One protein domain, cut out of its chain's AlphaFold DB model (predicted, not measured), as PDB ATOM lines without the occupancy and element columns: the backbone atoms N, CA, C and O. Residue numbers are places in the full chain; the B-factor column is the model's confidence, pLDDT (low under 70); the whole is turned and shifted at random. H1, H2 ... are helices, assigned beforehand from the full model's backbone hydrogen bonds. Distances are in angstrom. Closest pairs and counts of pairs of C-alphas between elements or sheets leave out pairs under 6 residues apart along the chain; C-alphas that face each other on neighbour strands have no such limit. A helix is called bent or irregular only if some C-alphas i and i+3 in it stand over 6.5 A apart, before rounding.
ATOM      1  N   HIS A 126     136.193 190.252 187.671       92.88
ATOM      2  CA  HIS A 126     136.368 190.461 186.238       92.88
ATOM      3  C   HIS A 126     136.718 191.914 185.939       92.88
ATOM      4  O   HIS A 126     136.288 192.826 186.645       92.88
ATOM      5  N   ALA A 127     137.456 192.149 184.853       92.81
ATOM      6  CA  ALA A 127     137.658 193.499 184.347       92.81
ATOM      7  C   ALA A 127     136.319 194.120 183.936       92.81
ATOM      8  O   ALA A 127     135.554 193.510 183.189       92.81
ATOM      9  N   VAL A 128     136.054 195.360 184.356       91.62
ATOM     10  CA  VAL A 128     134.803 196.059 184.004       91.62
ATOM     11  C   VAL A 128     134.631 196.168 182.486       91.62
ATOM     12  O   VAL A 128     133.520 196.023 181.979       91.62
ATOM     13  N   ASN A 129     135.735 196.331 181.745       87.44
ATOM     14  CA  ASN A 129     135.707 196.337 180.284       87.44
ATOM     15  C   ASN A 129     135.099 195.053 179.698       87.44
ATOM     16  O   ASN A 129     134.397 195.142 178.702       87.44
ATOM     17  N   TRP A 130     135.297 193.882 180.315       87.31
ATOM     18  CA  TRP A 130     134.675 192.639 179.842       87.31
ATOM     19  C   TRP A 130     133.156 192.665 179.995       87.31
ATOM     20  O   TRP A 130     132.444 192.228 179.097       87.31
ATOM     21  N   CYS A 131     132.643 193.217 181.095       85.50
ATOM     22  CA  CYS A 131     131.201 193.384 181.280       85.50
ATOM     23  C   CYS A 131     130.619 194.359 180.244       85.50
ATOM     24  O   CYS A 131     129.563 194.100 179.668       85.50
ATOM     25  N   VAL A 132     131.330 195.455 179.969       85.06
ATOM     26  CA  VAL A 132     130.943 196.432 178.940       85.06
ATOM     27  C   VAL A 132     130.999 195.814 177.541       85.06
ATOM     28  O   VAL A 132     130.083 196.007 176.745       85.06
ATOM     29  N   GLU A 133     132.034 195.036 177.236       85.06
ATOM     30  CA  GLU A 133     132.197 194.355 175.953       85.06
ATOM     31  C   GLU A 133     131.127 193.286 175.730       85.06
ATOM     32  O   GLU A 133     130.569 193.206 174.637       85.06
ATOM     33  N   LEU A 134     130.768 192.530 176.770       81.94
ATOM     34  CA  LEU A 134     129.668 191.572 176.717       81.94
ATOM     35  C   LEU A 134     128.328 192.269 176.438       81.94
ATOM     36  O   LEU A 134     127.576 191.829 175.569       81.94
ATOM     37  N   ASN A 135     128.053 193.393 177.107       77.81
ATOM     38  CA  ASN A 135     126.861 194.199 176.828       77.81
ATOM     39  C   ASN A 135     126.866 194.738 175.390       77.81
ATOM     40  O   ASN A 135     125.854 194.655 174.690       77.81
ATOM     41  N   ASN A 136     128.016 195.219 174.913       80.88
ATOM     42  CA  ASN A 136     128.181 195.670 173.535       80.88
ATOM     43  C   ASN A 136     127.965 194.535 172.529       80.88
ATOM     44  O   ASN A 136     127.372 194.763 171.475       80.88
ATOM     45  N   LEU A 137     128.430 193.321 172.836       80.00
ATOM     46  CA  LEU A 137     128.206 192.140 172.014       80.00
ATOM     47  C   LEU A 137     126.718 191.801 171.960       80.00
ATOM     48  O   LEU A 137     126.196 191.637 170.865       80.00
ATOM     49  N   PHE A 138     126.014 191.760 173.093       73.94
ATOM     50  CA  PHE A 138     124.575 191.487 173.098       73.94
ATOM     51  C   PHE A 138     123.781 192.535 172.326       73.94
ATOM     52  O   PHE A 138     122.915 192.174 171.530       73.94
ATOM     53  N   MET A 139     124.110 193.813 172.499       71.31
ATOM     54  CA  MET A 139     123.518 194.884 171.708       71.31
ATOM     55  C   MET A 139     123.802 194.673 170.216       71.31
ATOM     56  O   MET A 139     122.879 194.713 169.406       71.31
ATOM     57  N   LYS A 140     125.049 194.362 169.840       71.25
ATOM     58  CA  LYS A 140     125.409 194.079 168.445       71.25
ATOM     59  C   LYS A 140     124.662 192.866 167.883       71.25
ATOM     60  O   LYS A 140     124.073 192.944 166.813       71.25
ATOM     61  N   THR A 141     124.654 191.743 168.583       67.94
ATOM     62  CA  THR A 141     124.059 190.494 168.100       67.94
ATOM     63  C   THR A 141     122.537 190.568 168.049       67.94
ATOM     64  O   THR A 141     121.945 190.173 167.044       67.94
ATOM     65  N   SER A 142     121.889 191.099 169.088       63.66
ATOM     66  CA  SER A 142     120.436 191.278 169.090       63.66
ATOM     67  C   SER A 142     120.028 192.274 168.009       63.66
ATOM     68  O   SER A 142     119.252 191.925 167.126       63.66
ATOM     69  N   HIS A 143     120.618 193.469 168.001       62.38
ATOM     70  CA  HIS A 143     120.174 194.553 167.128       62.38
ATOM     71  C   HIS A 143     120.617 194.383 165.662       62.38
ATOM     72  O   HIS A 143     119.829 194.606 164.746       62.38
ATOM     73  N   TYR A 144     121.865 193.974 165.405       59.53
ATOM     74  CA  TYR A 144     122.430 193.964 164.047       59.53
ATOM     75  C   TYR A 144     122.241 192.627 163.329       59.53
ATOM     76  O   TYR A 144     122.057 192.621 162.115       59.53
ATOM     77  N   VAL A 145     122.301 191.499 164.048       54.78
ATOM     78  CA  VAL A 145     122.260 190.162 163.424       54.78
ATOM     79  C   VAL A 145     120.843 189.598 163.391       54.78
ATOM     80  O   VAL A 145     120.440 189.046 162.373       54.78
ATOM     81  N   LYS A 146     120.069 189.741 164.475       52.91
ATOM     82  CA  LYS A 146     118.742 189.105 164.580       52.91
ATOM     83  C   LYS A 146     117.594 189.967 164.067       52.91
ATOM     84  O   LYS A 146     116.678 189.425 163.462       52.91
ATOM     85  N   TYR A 147     117.657 191.286 164.248       53.06
ATOM     86  CA  TYR A 147     116.624 192.205 163.747       53.06
ATOM     87  C   TYR A 147     116.954 192.829 162.383       53.06
ATOM     88  O   TYR A 147     116.259 193.737 161.938       53.06
ATOM     89  N   GLY A 148     117.992 192.334 161.694       47.41
ATOM     90  CA  GLY A 148     118.211 192.592 160.267       47.41
ATOM     91  C   GLY A 148     118.386 194.062 159.874       47.41
ATOM     92  O   GLY A 148     118.125 194.414 158.726       47.41
ATOM     93  N   ARG A 149     118.819 194.945 160.782       52.31
ATOM     94  CA  ARG A 149     118.974 196.373 160.463       52.31
ATOM     95  C   ARG A 149     120.293 196.641 159.735       52.31
ATOM     96  O   ARG A 149     121.248 197.161 160.307       52.31
ATOM     97  N   LYS A 150     120.336 196.305 158.445       48.81
ATOM     98  CA  LYS A 150     121.206 196.988 157.474       48.81
ATOM     99  C   LYS A 150     120.428 198.176 156.891       48.81
ATOM    100  O   LYS A 150     119.320 197.984 156.405       48.81
ATOM    101  N   GLY A 151     121.005 199.381 156.920       55.75
ATOM    102  CA  GLY A 151     120.442 200.576 156.271       55.75
ATOM    103  C   GLY A 151     119.926 201.662 157.227       55.75
ATOM    104  O   GLY A 151     120.346 201.743 158.377       55.75
ATOM    105  N   VAL A 152     119.021 202.504 156.719       51.56
ATOM    106  CA  VAL A 152     118.634 203.848 157.217       51.56
ATOM    107  C   VAL A 152     118.077 203.899 158.654       51.56
ATOM    108  O   VAL A 152     118.041 204.960 159.263       51.56
ATOM    109  N   ASN A 153     117.709 202.752 159.232       54.38
ATOM    110  CA  ASN A 153     117.180 202.637 160.600       54.38
ATOM    111  C   ASN A 153     118.277 202.429 161.667       54.38
ATOM    112  O   ASN A 153     117.992 202.051 162.802       54.38
ATOM    113  N   HIS A 154     119.546 202.635 161.307       62.88
ATOM    114  CA  HIS A 154     120.695 202.637 162.214       62.88
ATOM    115  C   HIS A 154     120.938 204.056 162.747       62.88
ATOM    116  O   HIS A 154     121.886 204.728 162.354       62.88
ATOM    117  N   THR A 155     120.051 204.550 163.614       70.56
ATOM    118  CA  THR A 155     120.268 205.839 164.295       70.56
ATOM    119  C   THR A 155     120.657 205.621 165.753       70.56
ATOM    120  O   THR A 155     120.250 204.647 166.390       70.56
ATOM    121  N   ILE A 156     121.464 206.538 166.294       73.00
ATOM    122  CA  ILE A 156     121.887 206.523 167.703       73.00
ATOM    123  C   ILE A 156     120.664 206.541 168.632       73.00
ATOM    124  O   ILE A 156     120.661 205.859 169.648       73.00
ATOM    125  N   GLU A 157     119.608 207.260 168.256       79.88
ATOM    126  CA  GLU A 157     118.354 207.351 169.009       79.88
ATOM    127  C   GLU A 157     117.687 205.984 169.197       79.88
ATOM    128  O   GLU A 157     117.315 205.634 170.316       79.88
ATOM    129  N   TRP A 158     117.608 205.168 168.141       73.06
ATOM    130  CA  TRP A 158     117.050 203.814 168.235       73.06
ATOM    131  C   TRP A 158     117.931 202.882 169.064       73.06
ATOM    132  O   TRP A 158     117.416 202.110 169.871       73.06
ATOM    133  N   ILE A 159     119.256 202.990 168.924       74.56
ATOM    134  CA  ILE A 159     120.202 202.234 169.757       74.56
ATOM    135  C   ILE A 159     119.986 202.583 171.232       74.56
ATOM    136  O   ILE A 159     119.908 201.682 172.063       74.56
ATOM    137  N   LEU A 160     119.854 203.868 171.567       79.00
ATOM    138  CA  LEU A 160     119.605 204.321 172.936       79.00
ATOM    139  C   LEU A 160     118.243 203.857 173.464       79.00
ATOM    140  O   LEU A 160     118.164 203.442 174.618       79.00
ATOM    141  N   LEU A 161     117.202 203.881 172.631       82.06
ATOM    142  CA  LEU A 161     115.861 203.431 173.003       82.06
ATOM    143  C   LEU A 161     115.805 201.919 173.277       82.06
ATOM    144  O   LEU A 161     115.146 201.484 174.218       82.06
ATOM    145  N   GLU A 162     116.495 201.114 172.467       74.88
ATOM    146  CA  GLU A 162     116.448 199.649 172.552       74.88
ATOM    147  C   GLU A 162     117.506 199.057 173.502       74.88
ATOM    148  O   GLU A 162     117.331 197.939 173.990       74.88
ATOM    149  N   SER A 163     118.579 199.792 173.823       74.62
ATOM    150  CA  SER A 163     119.649 199.337 174.736       74.62
ATOM    151  C   SER A 163     119.140 198.834 176.100       74.62
ATOM    152  O   SER A 163     119.590 197.769 176.531       74.62
ATOM    153  N   PRO A 164     118.180 199.500 176.777       80.88
ATOM    154  CA  PRO A 164     117.604 199.005 178.030       80.88
ATOM    155  C   PRO A 164     116.853 197.672 177.882       80.88
ATOM    156  O   PRO A 164     116.713 196.933 178.854       80.88
ATOM    157  N   LEU A 165     116.378 197.343 176.675       79.81
ATOM    158  CA  LEU A 165     115.595 196.135 176.386       79.81
ATOM    159  C   LEU A 165     116.463 194.924 176.020       79.81
ATOM    160  O   LEU A 165     115.938 193.817 175.888       79.81
ATOM    161  N   VAL A 166     117.785 195.093 175.878       76.31
ATOM    162  CA  VAL A 166     118.717 194.018 175.485       76.31
ATOM    163  C   VAL A 166     118.568 192.785 176.377       76.31
ATOM    164  O   VAL A 166     118.499 191.665 175.870       76.31
ATOM    165  N   GLN A 167     118.436 192.974 177.691       77.94
ATOM    166  CA  GLN A 167     118.250 191.866 178.626       77.94
ATOM    167  C   GLN A 167     116.913 191.144 178.412       77.94
ATOM    168  O   GLN A 167     116.880 189.913 178.409       77.94
ATOM    169  N   THR A 168     115.833 191.886 178.159       80.75
ATOM    170  CA  THR A 168     114.514 191.327 177.830       80.75
ATOM    171  C   THR A 168     114.582 190.488 176.555       80.75
ATOM    172  O   THR A 168     114.090 189.360 176.537       80.75
ATOM    173  N   TYR A 169     115.267 190.966 175.512       79.50
ATOM    174  CA  TYR A 169     115.482 190.186 174.289       79.50
ATOM    175  C   TYR A 169     116.275 188.899 174.548       79.50
ATOM    176  O   TYR A 169     115.889 187.831 174.060       79.50
ATOM    177  N   CYS A 170     117.348 188.965 175.340       74.62
ATOM    178  CA  CYS A 170     118.137 187.789 175.721       74.62
ATOM    179  C   CYS A 170     117.308 186.765 176.516       74.62
ATOM    180  O   CYS A 170     117.417 185.557 176.275       74.62
ATOM    181  N   MET A 171     116.458 187.228 177.437       80.75
ATOM    182  CA  MET A 171     115.557 186.366 178.207       80.75
ATOM    183  C   MET A 171     114.522 185.693 177.307       80.75
ATOM    184  O   MET A 171     114.394 184.470 177.353       80.75
ATOM    185  N   SER A 172     113.847 186.450 176.441       81.25
ATOM    186  CA  SER A 172     112.867 185.911 175.490       81.25
ATOM    187  C   SER A 172     113.484 184.851 174.579       81.25
ATOM    188  O   SER A 172     112.908 183.782 174.383       81.25
ATOM    189  N   GLN A 173     114.700 185.088 174.082       75.50
ATOM    190  CA  GLN A 173     115.434 184.097 173.291       75.50
ATOM    191  C   GLN A 173     115.786 182.852 174.100       75.50
ATOM    192  O   GLN A 173     115.642 181.746 173.592       75.50
ATOM    193  N   SER A 174     116.201 183.015 175.357       74.56
ATOM    194  CA  SER A 174     116.485 181.884 176.246       74.56
ATOM    195  C   SER A 174     115.235 181.036 176.500       74.56
ATOM    196  O   SER A 174     115.332 179.813 176.558       74.56
ATOM    197  N   VAL A 175     114.060 181.662 176.630       84.00
ATOM    198  CA  VAL A 175     112.769 180.970 176.778       84.00
ATOM    199  C   VAL A 175     112.426 180.191 175.511       84.00
ATOM    200  O   VAL A 175     112.179 178.991 175.592       84.00
ATOM    201  N   VAL A 176     112.484 180.837 174.343       81.44
ATOM    202  CA  VAL A 176     112.280 180.184 173.039       81.44
ATOM    203  C   VAL A 176     113.231 178.993 172.902       81.44
ATOM    204  O   VAL A 176     112.803 177.867 172.688       81.44
ATOM    205  N   GLN A 177     114.521 179.203 173.120       76.19
ATOM    206  CA  GLN A 177     115.537 178.175 172.947       76.19
ATOM    207  C   GLN A 177     115.351 176.964 173.879       76.19
ATOM    208  O   GLN A 177     115.535 175.827 173.440       76.19
ATOM    209  N   LYS A 178     114.952 177.195 175.138       75.38
ATOM    210  CA  LYS A 178     114.583 176.127 176.082       75.38
ATOM    211  C   LYS A 178     113.340 175.367 175.621       75.38
ATOM    212  O   LYS A 178     113.336 174.141 175.659       75.38
ATOM    213  N   ASN A 179     112.316 176.088 175.169       81.31
ATOM    214  CA  ASN A 179     111.045 175.502 174.745       81.31
ATOM    215  C   ASN A 179     111.173 174.699 173.441       81.31
ATOM    216  O   ASN A 179     110.489 173.697 173.275       81.31
ATOM    217  N   PHE A 180     112.082 175.088 172.544       79.94
ATOM    218  CA  PHE A 180     112.356 174.379 171.288       79.94
ATOM    219  C   PHE A 180     113.454 173.304 171.409       79.94
ATOM    220  O   PHE A 180     114.032 172.917 170.395       79.94
ATOM    221  N   LEU A 181     113.760 172.828 172.626       66.25
ATOM    222  CA  LEU A 181     114.659 171.691 172.895       66.25
ATOM    223  C   LEU A 181     115.989 171.733 172.117       66.25
ATOM    224  O   LEU A 181     116.481 170.690 171.683       66.25
ATOM    225  N   HIS A 182     116.598 172.914 171.946       62.78
ATOM    226  CA  HIS A 182     117.955 173.001 171.397       62.78
ATOM    227  C   HIS A 182     118.915 172.286 172.359       62.78
ATOM    228  O   HIS A 182     119.353 172.829 173.372       62.78
ATOM    229  N   THR A 183     119.194 171.023 172.049       50.75
ATOM    230  CA  THR A 183     119.684 169.988 172.972       50.75
ATOM    231  C   THR A 183     121.199 170.045 173.187       50.75
ATOM    232  O   THR A 183     121.745 169.301 173.994       50.75
ATOM    233  N   HIS A 184     121.884 170.977 172.521       54.25
ATOM    234  CA  HIS A 184     123.342 171.119 172.537       54.25
ATOM    235  C   HIS A 184     123.795 172.485 173.055       54.25
ATOM    236  O   HIS A 184     124.599 173.172 172.430       54.25
ATOM    237  N   LEU A 185     123.271 172.905 174.205       53.03
ATOM    238  CA  LEU A 185     123.696 174.144 174.849       53.03
ATOM    239  C   LEU A 185     124.539 173.836 176.075       53.03
ATOM    240  O   LEU A 185     124.026 173.604 177.170       53.03
ATOM    241  N   SER A 186     125.859 173.870 175.900       49.09
ATOM    242  CA  SER A 186     126.804 173.869 177.013       49.09
ATOM    243  C   SER A 186     126.767 175.232 177.719       49.09
ATOM    244  O   SER A 186     127.633 176.075 177.515       49.09
ATOM    245  N   ILE A 187     125.738 175.489 178.529       50.53
ATOM    246  CA  ILE A 187     125.644 176.728 179.329       50.53
ATOM    247  C   ILE A 187     126.295 176.543 180.711       50.53
ATOM    248  O   ILE A 187     126.563 177.504 181.428       50.53
ATOM    249  N   LYS A 188     126.615 175.305 181.099       44.88
ATOM    250  CA  LYS A 188     127.305 175.022 182.359       44.88
ATOM    251  C   LYS A 188     128.796 174.821 182.114       44.88
ATOM    252  O   LYS A 188     129.250 173.695 181.938       44.88
ATOM    253  N   HIS A 189     129.562 175.904 182.201       52.91
ATOM    254  CA  HIS A 189     130.942 175.801 182.671       52.91
ATOM    255  C   HIS A 189     130.884 175.469 184.168       52.91
ATOM    256  O   HIS A 189     131.000 176.348 185.018       52.91
ATOM    257  N   ALA A 190     130.591 174.208 184.502       53.97
ATOM    258  CA  ALA A 190     130.931 173.707 185.827       53.97
ATOM    259  C   ALA A 190     132.445 173.887 186.005       53.97
ATOM    260  O   ALA A 190     133.184 173.759 185.022       53.97
ATOM    261  N   ASP A 191     132.896 174.225 187.217       65.19
ATOM    262  CA  ASP A 191     134.331 174.338 187.472       65.19
ATOM    263  C   ASP A 191     135.013 173.035 187.002       65.19
ATOM    264  O   ASP A 191     134.455 171.944 187.187       65.19
ATOM    265  N   PRO A 192     136.165 173.128 186.315       70.12
ATOM    266  CA  PRO A 192     136.791 171.967 185.707       70.12
ATOM    267  C   PRO A 192     137.062 170.906 186.775       70.12
ATOM    268  O   PRO A 192     137.747 171.157 187.766       70.12
ATOM    269  N   ASN A 193     136.520 169.702 186.580       78.19
ATOM    270  CA  ASN A 193     136.825 168.570 187.448       78.19
ATOM    271  C   ASN A 193     138.257 168.095 187.161       78.19
ATOM    272  O   ASN A 193     138.495 167.274 186.274       78.19
ATOM    273  N   MET A 194     139.210 168.622 187.928       84.94
ATOM    274  CA  MET A 194     140.643 168.352 187.779       84.94
ATOM    275  C   MET A 194     141.092 167.020 188.402       84.94
ATOM    276  O   MET A 194     142.270 166.682 188.315       84.94
ATOM    277  N   THR A 195     140.183 166.233 188.994       85.94
ATOM    278  CA  THR A 195     140.517 164.984 189.713       85.94
ATOM    279  C   THR A 195     141.328 164.019 188.847       85.94
ATOM    280  O   THR A 195     142.336 163.473 189.289       85.94
ATOM    281  N   LYS A 196     140.938 163.847 187.578       81.81
ATOM    282  CA  LYS A 196     141.655 162.968 186.642       81.81
ATOM    283  C   LYS A 196     143.066 163.488 186.347       81.81
ATOM    284  O   LYS A 196     144.008 162.703 186.352       81.81
ATOM    285  N   THR A 197     143.212 164.793 186.128       82.19
ATOM    286  CA  THR A 197     144.505 165.446 185.875       82.19
ATOM    287  C   THR A 197     145.444 165.288 187.067       82.19
ATOM    288  O   THR A 197     146.598 164.908 186.890       82.19
ATOM    289  N   PHE A 198     144.943 165.505 188.286       85.12
ATOM    290  CA  PHE A 198     145.740 165.344 189.501       85.12
ATOM    291  C   PHE A 198     146.153 163.893 189.748       85.12
ATOM    292  O   PHE A 198     147.293 163.663 190.135       85.12
ATOM    293  N   ASN A 199     145.295 162.913 189.454       86.69
ATOM    294  CA  ASN A 199     145.660 161.497 189.572       86.69
ATOM    295  C   ASN A 199     146.780 161.101 188.596       86.69
ATOM    296  O   ASN A 199     147.695 160.367 188.972       86.69
ATOM    297  N   VAL A 200     146.740 161.603 187.358       87.12
ATOM    298  CA  VAL A 200     147.815 161.377 186.376       87.12
ATOM    299  C   VAL A 200     149.125 162.010 186.847       87.12
ATOM    300  O   VAL A 200     150.148 161.331 186.854       87.12
ATOM    301  N   LEU A 201     149.088 163.268 187.301       79.50
ATOM    302  CA  LEU A 201     150.269 163.952 187.840       79.50
ATOM    303  C   LEU A 201     150.848 163.220 189.052       79.50
ATOM    304  O   LEU A 201     152.056 163.017 189.116       79.50
ATOM    305  N   LEU A 202     149.996 162.775 189.979       83.19
ATOM    306  CA  LEU A 202     150.423 162.005 191.144       83.19
ATOM    307  C   LEU A 202     151.170 160.739 190.713       83.19
ATOM    308  O   LEU A 202     152.243 160.468 191.231       83.19
ATOM    309  N   THR A 203     150.632 160.017 189.727       83.56
ATOM    310  CA  THR A 203     151.222 158.768 189.223       83.56
ATOM    311  C   THR A 203     152.593 159.008 188.586       83.56
ATOM    312  O   THR A 203     153.501 158.205 188.772       83.56
ATOM    313  N   GLN A 204     152.760 160.118 187.860       79.69
ATOM    314  CA  GLN A 204     154.032 160.495 187.234       79.69
ATOM    315  C   GLN A 204     155.080 161.007 188.226       79.69
ATOM    316  O   GLN A 204     156.263 160.873 187.950       79.69
ATOM    317  N   LEU A 205     154.664 161.599 189.348       71.94
ATOM    318  CA  LEU A 205     155.571 162.122 190.379       71.94
ATOM    319  C   LEU A 205     155.979 161.070 191.422       71.94
ATOM    320  O   LEU A 205     156.921 161.297 192.175       71.94
ATOM    321  N   THR A 206     155.252 159.952 191.518       68.50
ATOM    322  CA  THR A 206     155.575 158.839 192.431       68.50
ATOM    323  C   THR A 206     156.354 157.694 191.782       68.50
ATOM    324  O   THR A 206     156.738 156.774 192.503       68.50
ATOM    325  N   ASN A 207     156.555 157.736 190.464       47.22
ATOM    326  CA  ASN A 207     157.437 156.835 189.713       47.22
ATOM    327  C   ASN A 207     158.774 157.525 189.446       47.22
ATOM    328  O   ASN A 207     159.795 156.806 189.433       47.22
TER     329      ASN A 207
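This is residues 126 to 207 of the 207 residues of an uncharacterized protein of Scleroderma citrinum Foug A (UniProt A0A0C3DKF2). A helix, H1, meets the bent helix H2 near its bend in a loose body, and a long arm, residues 186 to 207, sticks out with H3 alone at its far part. The printed part has 82 residues with three named helices, in the order H1, H2, H3, and no named strand: the class is all helix. The whole is extended, with a radius of gyration of the C-alphas of 20.6 A, and spans 69 by 33 by 20 A; the arm makes much of the length.

H1, residues 128 to 146, is neither bent nor irregular, but only just: C-alphas 143 and 146 are 6.2 A apart. H2, residues 156 to 179, was assigned as one helix by its hydrogen bonds but is bent, with C-alphas 164 and 167 7.2 A apart; its arms H2a, residues 156 to 164, and H2b, residues 167 to 179, stand at a steep tilt of 58 degrees. H2a is irregular, with C-alphas 161 and 164 6.9 A apart. H1 and H2a are close but not clearly touching, their closest C-alphas, of Met 139 and Ser 163, being 6.6 A apart. With residues 138 to 142 alone, H1 only just touches residues 169 to 170 of H2b, with 3 pairs of C-alphas within 8 A; the closest, of Ser 142 and Tyr 169, are 7.3 A apart. H1 and H2b run the same way at a steep tilt of 64 degrees. H3, residues 195 to 205, is apart from H1, H2a and H2b. Each O i to N i+4 pair is within hydrogen-bond range in H2b and H3, against 14 of 15 in H1 and 4 of 5 in H2a.

H1 begins at C-alpha 128 (134.803, 196.059, 184.004) and measures 26.1 A. H2a measures 13.5 A, and H2b 18.3 A, ending at C-alpha 179 (111.045, 175.502, 174.745). H3 measures 15.3 A and ends at C-alpha 205 (155.571, 162.122, 190.379).

The C-alphas farthest apart, of Val 152 and Asn 207, are 69.1 A apart. The printed part has no cut. The link from H1 to H2 is short, and that from H2 to H3, residues 180 to 194, is long. The mean pLDDT of the printed part is 72.1, with values under 70 at residues 141 to 154, 181 to 191 and 206 to 207.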